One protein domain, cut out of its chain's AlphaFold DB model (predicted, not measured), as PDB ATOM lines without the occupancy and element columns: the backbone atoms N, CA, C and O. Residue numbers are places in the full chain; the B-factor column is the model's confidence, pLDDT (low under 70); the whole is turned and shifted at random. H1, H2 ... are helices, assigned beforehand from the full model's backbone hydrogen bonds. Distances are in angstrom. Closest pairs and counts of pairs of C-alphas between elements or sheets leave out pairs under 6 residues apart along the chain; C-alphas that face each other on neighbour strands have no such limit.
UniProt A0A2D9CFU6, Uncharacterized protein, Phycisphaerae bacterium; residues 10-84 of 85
ATOM      1  N   ILE A  10     140.813  95.239  85.122       94.56
ATOM      2  CA  ILE A  10     141.517  94.655  86.272       94.56
ATOM      3  C   ILE A  10     142.816  93.950  85.880       94.56
ATOM      4  O   ILE A  10     143.799  94.080  86.598       94.56
ATOM      5  N   MET A  11     142.849  93.258  84.739       91.88
ATOM      6  CA  MET A  11     144.049  92.554  84.277       91.88
ATOM      7  C   MET A  11     145.202  93.525  84.031       91.88
ATOM      8  O   MET A  11     146.272  93.376  84.614       91.88
ATOM      9  N   ARG A  12     144.944  94.576  83.245       92.06
ATOM     10  CA  ARG A  12     145.914  95.645  82.991       92.06
ATOM     11  C   ARG A  12     146.349  96.322  84.289       92.06
ATOM     12  O   ARG A  12     147.537  96.518  84.498       92.06
ATOM     13  N   HIS A  13     145.400  96.614  85.176       94.69
ATOM     14  CA  HIS A  13     145.685  97.229  86.472       94.69
ATOM     15  C   HIS A  13     146.609  96.364  87.342       94.69
ATOM     16  O   HIS A  13     147.503  96.890  87.994       94.69
ATOM     17  N   LEU A  14     146.412  95.043  87.367       95.00
ATOM     18  CA  LEU A  14     147.284  94.132  88.115       95.00
ATOM     19  C   LEU A  14     148.696  94.073  87.521       95.00
ATOM     20  O   LEU A  14     149.656  94.011  88.286       95.00
ATOM     21  N   ILE A  15     148.827  94.140  86.191       92.44
ATOM     22  CA  ILE A  15     150.133  94.222  85.522       92.44
ATOM     23  C   ILE A  15     150.827  95.549  85.856       92.44
ATOM     24  O   ILE A  15     151.972  95.543  86.286       92.44
ATOM     25  N   GLU A  16     150.131  96.678  85.732       93.25
ATOM     26  CA  GLU A  16     150.669  97.995  86.106       93.25
ATOM     27  C   GLU A  16     151.124  98.006  87.570       93.25
ATOM     28  O   GLU A  16     152.240  98.411  87.869       93.25
ATOM     29  N   TYR A  17     150.303  97.468  88.476       94.75
ATOM     30  CA  TYR A  17     150.621  97.435  89.900       94.75
ATOM     31  C   TYR A  17     151.858  96.580  90.212       94.75
ATOM     32  O   TYR A  17     152.707  97.021  90.978       94.75
ATOM     33  N   GLN A  18     151.994  95.375  89.639       94.00
ATOM     34  CA  GLN A  18     153.191  94.554  89.891       94.00
ATOM     35  C   GLN A  18     154.468  95.193  89.330       94.00
ATOM     36  O   GLN A  18     155.532  95.028  89.920       94.00
ATOM     37  N   LEU A  19     154.369  95.910  88.206       92.69
ATOM     38  CA  LEU A  19     155.501  96.590  87.581       92.69
ATOM     39  C   LEU A  19     155.928  97.808  88.399       92.69
ATOM     40  O   LEU A  19     157.116  97.966  88.679       92.69
ATOM     41  N   ASP A  20     154.963  98.600  88.871       93.25
ATOM     42  CA  ASP A  20     155.214  99.742  89.750       93.25
ATOM     43  C   ASP A  20     155.975  99.308  91.019       93.25
ATOM     44  O   ASP A  20     156.890 100.003  91.459       93.25
ATOM     45  N   MET A  21     155.662  98.127  91.580       93.12
ATOM     46  CA  MET A  21     156.360  97.580  92.758       93.12
ATOM     47  C   MET A  21     157.853  97.316  92.525       93.12
ATOM     48  O   MET A  21     158.624  97.335  93.484       93.12
ATOM     49  N   VAL A  22     158.262  97.074  91.279       91.38
ATOM     50  CA  VAL A  22     159.663  96.833  90.891       91.38
ATOM     51  C   VAL A  22     160.269  98.015  90.122       91.38
ATOM     52  O   VAL A  22     161.329  97.882  89.514       91.38
ATOM     53  N   GLY A  23     159.609  99.179  90.144       90.25
ATOM     54  CA  GLY A  23     160.090 100.401  89.498       90.25
ATOM     55  C   GLY A  23     160.039 100.368  87.967       90.25
ATOM     56  O   GLY A  23     160.847 101.031  87.318       90.25
ATOM     57  N   LYS A  24     159.123  99.588  87.389       89.94
ATOM     58  CA  LYS A  24     158.920  99.427  85.941       89.94
ATOM     59  C   LYS A  24     157.552  99.947  85.514       89.94
ATOM     60  O   LYS A  24     156.652 100.098  86.333       89.94
ATOM     61  N   ARG A  25     157.378 100.202  84.219       87.94
ATOM     62  CA  ARG A  25     156.115 100.640  83.610       87.94
ATOM     63  C   ARG A  25     155.693  99.683  82.502       87.94
ATOM     64  O   ARG A  25     156.517  99.017  81.895       87.94
ATOM     65  N   VAL A  26     154.402  99.671  82.170       83.38
ATOM     66  CA  VAL A  26     153.879  98.860  81.048       83.38
ATOM     67  C   VAL A  26     154.499  99.252  79.706       83.38
ATOM     68  O   VAL A  26     154.631  98.411  78.832       83.38
ATOM     69  N   VAL A  27     154.893 100.512  79.513       82.81
ATOM     70  CA  VAL A  27     155.584 100.905  78.272       82.81
ATOM     71  C   VAL A  27     156.906 100.155  78.102       82.81
ATOM     72  O   VAL A  27     157.220  99.756  76.992       82.81
ATOM     73  N   ASP A  28     157.590  99.843  79.205       78.62
ATOM     74  CA  ASP A  28     158.854  99.107  79.197       78.62
ATOM     75  C   ASP A  28     158.662  97.635  78.784       78.62
ATOM     76  O   ASP A  28     159.627  96.960  78.445       78.62
ATOM     77  N   THR A  29     157.428  97.109  78.830       78.00
ATOM     78  CA  THR A  29     157.124  95.733  78.398       78.00
ATOM     79  C   THR A  29     156.871  95.623  76.900       78.00
ATOM     80  O   THR A  29     156.779  94.511  76.395       78.00
ATOM     81  N   LEU A  30     156.675  96.746  76.201       76.62
ATOM     82  CA  LEU A  30     156.415  96.751  74.757       76.62
ATOM     83  C   LEU A  30     157.686  96.482  73.945       76.62
ATOM     84  O   LEU A  30     157.592  96.005  72.820       76.62
ATOM     85  N   ASP A  31     158.848  96.770  74.533       75.00
ATOM     86  CA  ASP A  31     160.152  96.621  73.888       75.00
ATOM     87  C   ASP A  31     160.811  95.253  74.172       75.00
ATOM     88  O   ASP A  31     161.813  94.907  73.550       75.00
ATOM     89  N   ASP A  32     160.266  94.462  75.107       72.88
ATOM     90  CA  ASP A  32     160.797  93.152  75.508       72.88
ATOM     91  C   ASP A  32     159.663  92.157  75.780       72.88
ATOM     92  O   ASP A  32     159.126  92.101  76.884       72.88
ATOM     93  N   ASP A  33     159.355  91.297  74.807       72.00
ATOM     94  CA  ASP A  33     158.339  90.238  74.931       72.00
ATOM     95  C   ASP A  33     158.616  89.237  76.072       72.00
ATOM     96  O   ASP A  33     157.729  88.483  76.474       72.00
ATOM     97  N   LYS A  34     159.840  89.206  76.613       75.25
ATOM     98  CA  LYS A  34     160.272  88.308  77.693       75.25
ATOM     99  C   LYS A  34     160.522  89.048  79.007       75.25
ATOM    100  O   LYS A  34     161.122  88.472  79.917       75.25
ATOM    101  N   TRP A  35     160.011  90.268  79.167       76.56
ATOM    102  CA  TRP A  35     160.176  91.075  80.384       76.56
ATOM    103  C   TRP A  35     159.851  90.305  81.677       76.56
ATOM    104  O   TRP A  35     160.555  90.425  82.678       76.56
ATOM    105  N   TYR A  36     158.827  89.445  81.649       69.19
ATOM    106  CA  TYR A  36     158.387  88.643  82.796       69.19
ATOM    107  C   TYR A  36     159.366  87.516  83.179       69.19
ATOM    108  O   TYR A  36     159.321  87.012  84.302       69.19
ATOM    109  N   PHE A  37     160.273  87.130  82.273       73.38
ATOM    110  CA  PHE A  37     161.399  86.239  82.562       73.38
ATOM    111  C   PHE A  37     162.604  86.983  83.143       73.38
ATOM    112  O   PHE A  37     163.337  86.406  83.949       73.38
ATOM    113  N   ASN A  38     162.800  88.236  82.727       80.38
ATOM    114  CA  ASN A  38     163.975  89.041  83.058       80.38
ATOM    115  C   ASN A  38     163.817  89.784  84.386       80.38
ATOM    116  O   ASN A  38     164.783  89.964  85.128       80.38
ATOM    117  N   TRP A  39     162.602  90.231  84.695       88.06
ATOM    118  CA  TRP A  39     162.336  90.999  85.902       88.06
ATOM    119  C   TRP A  39     161.897  90.098  87.041       88.06
ATOM    120  O   TRP A  39     161.166  89.117  86.880       88.06
ATOM    121  N   THR A  40     162.367  90.460  88.225       89.75
ATOM    122  CA  THR A  40     162.106  89.720  89.448       89.75
ATOM    123  C   THR A  40     161.532  90.644  90.503       89.75
ATOM    124  O   THR A  40     161.785  91.848  90.503       89.75
ATOM    125  N   MET A  41     160.757  90.062  91.404       92.31
ATOM    126  CA  MET A  41     160.305  90.695  92.635       92.31
ATOM    127  C   MET A  41     160.806  89.897  93.840       92.31
ATOM    128  O   MET A  41     161.132  88.713  93.725       92.31
ATOM    129  N   THR A  42     160.878  90.533  95.001       93.62
ATOM    130  CA  THR A  42     161.182  89.841  96.257       93.62
ATOM    131  C   THR A  42     159.978  89.027  96.737       93.62
ATOM    132  O   THR A  42     158.833  89.261  96.330       93.62
ATOM    133  N   SER A  43     160.213  88.079  97.645       91.62
ATOM    134  CA  SER A  43     159.141  87.308  98.291       91.62
ATOM    135  C   SER A  43     158.122  88.202  99.009       91.62
ATOM    136  O   SER A  43     156.915  87.954  98.930       91.62
ATOM    137  N   ASP A  44     158.585  89.280  99.643       93.06
ATOM    138  CA  ASP A  44     157.720  90.240 100.337       93.06
ATOM    139  C   ASP A  44     156.846  91.019  99.352       93.06
ATOM    140  O   ASP A  44     155.625  91.072  99.520       93.06
ATOM    141  N   GLN A  45     157.433  91.510  98.256       94.12
ATOM    142  CA  GLN A  45     156.689  92.160  97.175       94.12
ATOM    143  C   GLN A  45     155.641  91.213  96.578       94.12
ATOM    144  O   GLN A  45     154.492  91.605  96.361       94.12
ATOM    145  N   LYS A  46     155.979  89.933  96.375       93.56
ATOM    146  CA  LYS A  46     155.014  88.938  95.890       93.56
ATOM    147  C   LYS A  46     153.862  88.733  96.871       93.56
ATOM    148  O   LYS A  46     152.704  88.631  96.459       93.56
ATOM    149  N   SER A  47     154.164  88.663  98.164       94.69
ATOM    150  CA  SER A  47     153.167  88.514  99.228       94.69
ATOM    151  C   SER A  47     152.202  89.701  99.262       94.69
ATOM    152  O   SER A  47     150.980  89.515  99.277       94.69
ATOM    153  N   GLU A  48     152.728  90.924  99.200       95.94
ATOM    154  CA  GLU A  48     151.939  92.156  99.144       95.94
ATOM    155  C   GLU A  48     151.077  92.235  97.882       95.94
ATOM    156  O   GLU A  48     149.868  92.487  97.974       95.94
ATOM    157  N   PHE A  49     151.661  91.934  96.720       96.44
ATOM    158  CA  PHE A  49     150.945  91.853  95.451       96.44
ATOM    159  C   PHE A  49     149.768  90.879  95.540       96.44
ATOM    160  O   PHE A  49     148.631  91.230  95.213       96.44
ATOM    161  N   ASN A  50     150.006  89.667  96.048       95.81
ATOM    162  CA  ASN A  50     148.974  88.643  96.144       95.81
ATOM    163  C   ASN A  50     147.830  89.068  97.077       95.81
ATOM    164  O   ASN A  50     146.654  88.890  96.741       95.81
ATOM    165  N   LYS A  51     148.145  89.668  98.236       97.19
ATOM    166  CA  LYS A  51     147.134  90.198  99.170       97.19
ATOM    167  C   LYS A  51     146.272  91.268  98.498       97.19
ATOM    168  O   LYS A  51     145.040  91.226  98.604       97.19
ATOM    169  N   TYR A  52     146.905  92.197  97.784       97.44
ATOM    170  CA  TYR A  52     146.219  93.248  97.042       97.44
ATOM    171  C   TYR A  52     145.311  92.674  95.943       97.44
ATOM    172  O   TYR A  52     144.113  92.981  95.898       97.44
ATOM    173  N   ALA A  53     145.852  91.789  95.104       96.94
ATOM    174  CA  ALA A  53     145.152  91.206  93.968       96.94
ATOM    175  C   ALA A  53     143.934  90.379  94.402       96.94
ATOM    176  O   ALA A  53     142.845  90.562  93.853       96.94
ATOM    177  N   ILE A  54     144.057  89.554  95.453       97.62
ATOM    178  CA  ILE A  54     142.926  88.795  96.012       97.62
ATOM    179  C   ILE A  54     141.814  89.746  96.462       97.62
ATOM    180  O   ILE A  54     140.649  89.550  96.108       97.62
ATOM    181  N   LYS A  55     142.144  90.800  97.223       97.38
ATOM    182  CA  LYS A  55     141.147  91.771  97.706       97.38
ATOM    183  C   LYS A  55     140.428  92.455  96.540       97.38
ATOM    184  O   LYS A  55     139.205  92.628  96.584       97.38
ATOM    185  N   LEU A  56     141.165  92.807  95.490       96.56
ATOM    186  CA  LEU A  56     140.625  93.458  94.304       96.56
ATOM    187  C   LEU A  56     139.714  92.526  93.492       96.56
ATOM    188  O   LEU A  56     138.588  92.910  93.167       96.56
ATOM    189  N   MET A  57     140.141  91.285  93.245       95.62
ATOM    190  CA  MET A  57     139.345  90.271  92.543       95.62
ATOM    191  C   MET A  57     138.038  89.966  93.282       95.62
ATOM    192  O   MET A  57     136.968  89.958  92.669       95.62
ATOM    193  N   LYS A  58     138.087  89.811  94.614       97.38
ATOM    194  CA  LYS A  58     136.882  89.645  95.445       97.38
ATOM    195  C   LYS A  58     135.930  90.834  95.299       97.38
ATOM    196  O   LYS A  58     134.725  90.645  95.162       97.38
ATOM    197  N   LYS A  59     136.444  92.067  95.276       96.12
ATOM    198  CA  LYS A  59     135.617  93.279  95.148       96.12
ATOM    199  C   LYS A  59     134.950  93.404  93.773       96.12
ATOM    200  O   LYS A  59     133.762  93.726  93.712       96.12
ATOM    201  N   VAL A  60     135.704  93.175  92.697       96.19
ATOM    202  CA  VAL A  60     135.283  93.417  91.303       96.19
ATOM    203  C   VAL A  60     134.426  92.276  90.748       96.19
ATOM    204  O   VAL A  60     133.390  92.519  90.124       96.19
ATOM    205  N   PHE A  61     134.822  91.029  91.000       94.56
ATOM    206  CA  PHE A  61     134.126  89.849  90.486       94.56
ATOM    207  C   PHE A  61     133.182  89.197  91.494       94.56
ATOM    208  O   PHE A  61     132.438  88.300  91.115       94.56
ATOM    209  N   LYS A  62     133.177  89.658  92.753       95.00
ATOM    210  CA  LYS A  62     132.402  89.049  93.851       95.00
ATOM    211  C   LYS A  62     132.814  87.602  94.131       95.00
ATOM    212  O   LYS A  62     132.009  86.787  94.567       95.00
ATOM    213  N   PHE A  63     134.081  87.275  93.885       96.75
ATOM    214  CA  PHE A  63     134.624  85.956  94.179       96.75
ATOM    215  C   PHE A  63     134.722  85.700  95.685       96.75
ATOM    216  O   PHE A  63     134.989  86.605  96.481       96.75
ATOM    217  N   ASN A  64     134.572  84.431  96.063       96.88
ATOM    218  CA  ASN A  64     135.051  83.950  97.350       96.88
ATOM    219  C   ASN A  64     136.594  83.869  97.346       96.88
ATOM    220  O   ASN A  64     137.249  84.070  96.320       96.88
ATOM    221  N   THR A  65     137.194  83.607  98.508       96.06
ATOM    222  CA  THR A  65     138.659  83.589  98.642       96.06
ATOM    223  C   THR A  65     139.318  82.523  97.763       96.06
ATOM    224  O   THR A  65     140.339  82.814  97.147       96.06
ATOM    225  N   ASN A  66     138.737  81.324  97.661       97.44
ATOM    226  CA  ASN A  66     139.326  80.221  96.893       97.44
ATOM    227  C   ASN A  66     139.340  80.529  95.395       97.44
ATOM    228  O   ASN A  66     140.392  80.462  94.770       97.44
ATOM    229  N   LYS A  67     138.214  81.000  94.850       97.12
ATOM    230  CA  LYS A  67     138.106  81.385  93.440       97.12
ATOM    231  C   LYS A  67     139.031  82.552  93.086       97.12
ATOM    232  O   LYS A  67     139.627  82.565  92.013       97.12
ATOM    233  N   ALA A  68     139.200  83.516  93.995       97.38
ATOM    234  CA  ALA A  68     140.163  84.601  93.808       97.38
ATOM    235  C   ALA A  68     141.614  84.091  93.781       97.38
ATOM    236  O   ALA A  68     142.385  84.524  92.932       97.38
ATOM    237  N   LYS A  69     141.981  83.155  94.666       97.12
ATOM    238  CA  LYS A  69     143.317  82.537  94.675       97.12
ATOM    239  C   LYS A  69     143.588  81.730  93.405       97.12
ATOM    240  O   LYS A  69     144.674  81.843  92.853       97.12
ATOM    241  N   GLU A  70     142.611  80.965  92.932       97.06
ATOM    242  CA  GLU A  70     142.717  80.185  91.694       97.06
ATOM    243  C   GLU A  70     142.950  81.089  90.474       97.06
ATOM    244  O   GLU A  70     143.901  80.895  89.721       97.06
ATOM    245  N   ASN A  71     142.150  82.151  90.333       96.12
ATOM    246  CA  ASN A  71     142.303  83.111  89.236       96.12
ATOM    247  C   ASN A  71     143.619  83.896  89.337       96.12
ATOM    248  O   ASN A  71     144.252  84.183  88.323       96.12
ATOM    249  N   LEU A  72     144.061  84.219  90.554       96.12
ATOM    250  CA  LEU A  72     145.366  84.835  90.770       96.12
ATOM    251  C   LEU A  72     146.521  83.877  90.448       96.12
ATOM    252  O   LEU A  72     147.542  84.322  89.935       96.12
ATOM    253  N   SER A  73     146.374  82.579  90.717       95.44
ATOM    254  CA  SER A  73     147.357  81.564  90.318       95.44
ATOM    255  C   SER A  73     147.519  81.545  88.798       95.44
ATOM    256  O   SER A  73     148.633  81.664  88.292       95.44
ATOM    257  N   TRP A  74     146.401  81.532  88.064       94.19
ATOM    258  CA  TRP A  74     146.423  81.645  86.606       94.19
ATOM    259  C   TRP A  74     147.078  82.952  86.133       94.19
ATOM    260  O   TRP A  74     147.972  82.909  85.292       94.19
ATOM    261  N   PHE A  75     146.717  84.100  86.725       93.94
ATOM    262  CA  PHE A  75     147.356  85.389  86.427       93.94
ATOM    263  C   PHE A  75     148.875  85.320  86.622       93.94
ATOM    264  O   PHE A  75     149.630  85.753  85.758       93.94
ATOM    265  N   ASN A  76     149.323  84.764  87.748       92.38
ATOM    266  CA  ASN A  76     150.738  84.658  88.077       92.38
ATOM    267  C   ASN A  76     151.498  83.767  87.089       92.38
ATOM    268  O   ASN A  76     152.632  84.088  86.761       92.38
ATOM    269  N   ASN A  77     150.875  82.701  86.587       90.06
ATOM    270  CA  ASN A  77     151.487  81.828  85.585       90.06
ATOM    271  C   ASN A  77     151.650  82.510  84.220       90.06
ATOM    272  O   ASN A  77     152.582  82.183  83.495       90.06
ATOM    273  N   GLN A  78     150.744  83.426  83.861       87.31
ATOM    274  CA  GLN A  78     150.776  84.114  82.566       87.31
ATOM    275  C   GLN A  78     151.597  85.407  82.592       87.31
ATOM    276  O   GLN A  78     152.303  85.707  81.639       87.31
ATOM    277  N   PHE A  79     151.490  86.184  83.672       88.25
ATOM    278  CA  PHE A  79     152.011  87.554  83.734       88.25
ATOM    279  C   PHE A  79     152.828  87.844  84.991       88.25
ATOM    280  O   PHE A  79     153.312  88.962  85.149       88.25
ATOM    281  N   GLY A  80     152.916  86.906  85.934       89.50
ATOM    282  CA  GLY A  80     153.571  87.148  87.212       89.50
ATOM    283  C   GLY A  80     155.085  87.211  87.067       89.50
ATOM    284  O   GLY A  80     155.690  86.308  86.496       89.50
ATOM    285  N   LEU A  81     155.702  88.231  87.665       91.12
ATOM    286  CA  LEU A  81     157.162  88.277  87.773       91.12
ATOM    287  C   LEU A  81     157.706  87.114  88.609       91.12
ATOM    288  O   LEU A  81     157.066  86.651  89.566       91.12
ATOM    289  N   ARG A  82     158.920  86.678  88.257       89.12
ATOM    290  CA  ARG A  82     159.681  85.660  88.990       89.12
ATOM    291  C   ARG A  82     160.097  86.171  90.367       89.12
ATOM    292  O   ARG A  82     160.280  87.368  90.570       89.12
ATOM    293  N   ILE A  83     160.270  85.255  91.314       88.31
ATOM    294  CA  ILE A  83     160.803  85.590  92.637       88.31
ATOM    295  C   ILE A  83     162.325  85.486  92.569       88.31
ATOM    296  O   ILE A  83     162.849  84.478  92.093       88.31
ATOM    297  N   LYS A  84     163.027  86.532  93.008       78.94
ATOM    298  CA  LYS A  84     164.477  86.468  93.207       78.94
ATOM    299  C   LYS A  84     164.747  85.679  94.492       78.94
ATOM    300  O   LYS A  84     164.323  86.126  95.557       78.94
TER     301      LYS A  84
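Overview. This is residues 10 to 84 of the 85 residues of an uncharacterized protein of Phycisphaerae bacterium (UniProt A0A2D9CFU6). The longest helix, H4, has H1 beside it, running the opposite way, and after a tight turn H5 folds back from the end of H4 and crosses it at a steep angle. The two short helices H2 and H3, with the links around them, lie at the end of the domain away from the H4 to H5 turn, and near the last printed residues a short parallel pairing joins residues 40 to 41 to residues 82 to 83. The printed part has 75 residues, with five named helices in the order H1, H2, H3, H4, H5 and no named strand, and its class is all helix. It is compact, with a radius of gyration of the C-alphas of 12.2 A, and its outline is elongated, spanning 36 by 23 by 18 A.

Arrangement. H4, residues 43 to 61, touches H5, residues 65 to 79, with its residues 50 to 58 alone; the closest C-alphas are those of Ile 54 and Ala 68, 5.5 A apart. Their lines stand at a steep tilt of 60 degrees, opposite ways. H4 also touches H1, residues 10 to 21, with the C-alphas of Gln 18 and Phe 49 closest at 6.6 A, at a shallow tilt of 22 degrees, opposite ways. H1 and H5 are close but not clearly touching: the closest C-alphas are those of Ile 15 and Phe 79, 7.2 A apart. They run the same way at a steep tilt of 68 degrees, only just short of about perpendicular. H2, residues 26 to 29, only just touches H1, with 3 pairs of C-alphas within 8 A, made by residues 15 to 19 of H1 alone; the closest are those of Glu 16 and Val 26, 6.1 A. H3, residues 35 to 38, touches no helix: it is close to but not clearly touching H2, closest at the C-alphas of Thr 29 and Trp 35, 5.9 A, and H5, closest at those of Tyr 36 and Phe 79, 6.5 A. H3 is apart from H1 and H4, and H2 is apart from H4 and H5. In H1, H4 and H5 every O i to N i+4 pair is within hydrogen-bond range; H2 and H3 are too short for such a pair, and in each the one O i to N i+3 pair is within range.

Along the chain. H4 is 26.3 A long from C-alpha 43 at (159.141, 87.308, 98.291) to C-alpha 61. H5 measures 20.4 A and ends at C-alpha 79 at (152.011, 87.554, 83.734). H1 measures 16.5 A and begins at C-alpha 10 at (141.517, 94.655, 86.272). H2 and H3 have 4 residues each.

Size, cuts and confidence. The two C-alphas farthest apart, those of Asp 31 and Asn 64, are 36.6 A apart. The printed part has no cut, and the four links between helices are tight. The mean pLDDT of the printed part is 90.7; residue 36 is under 70.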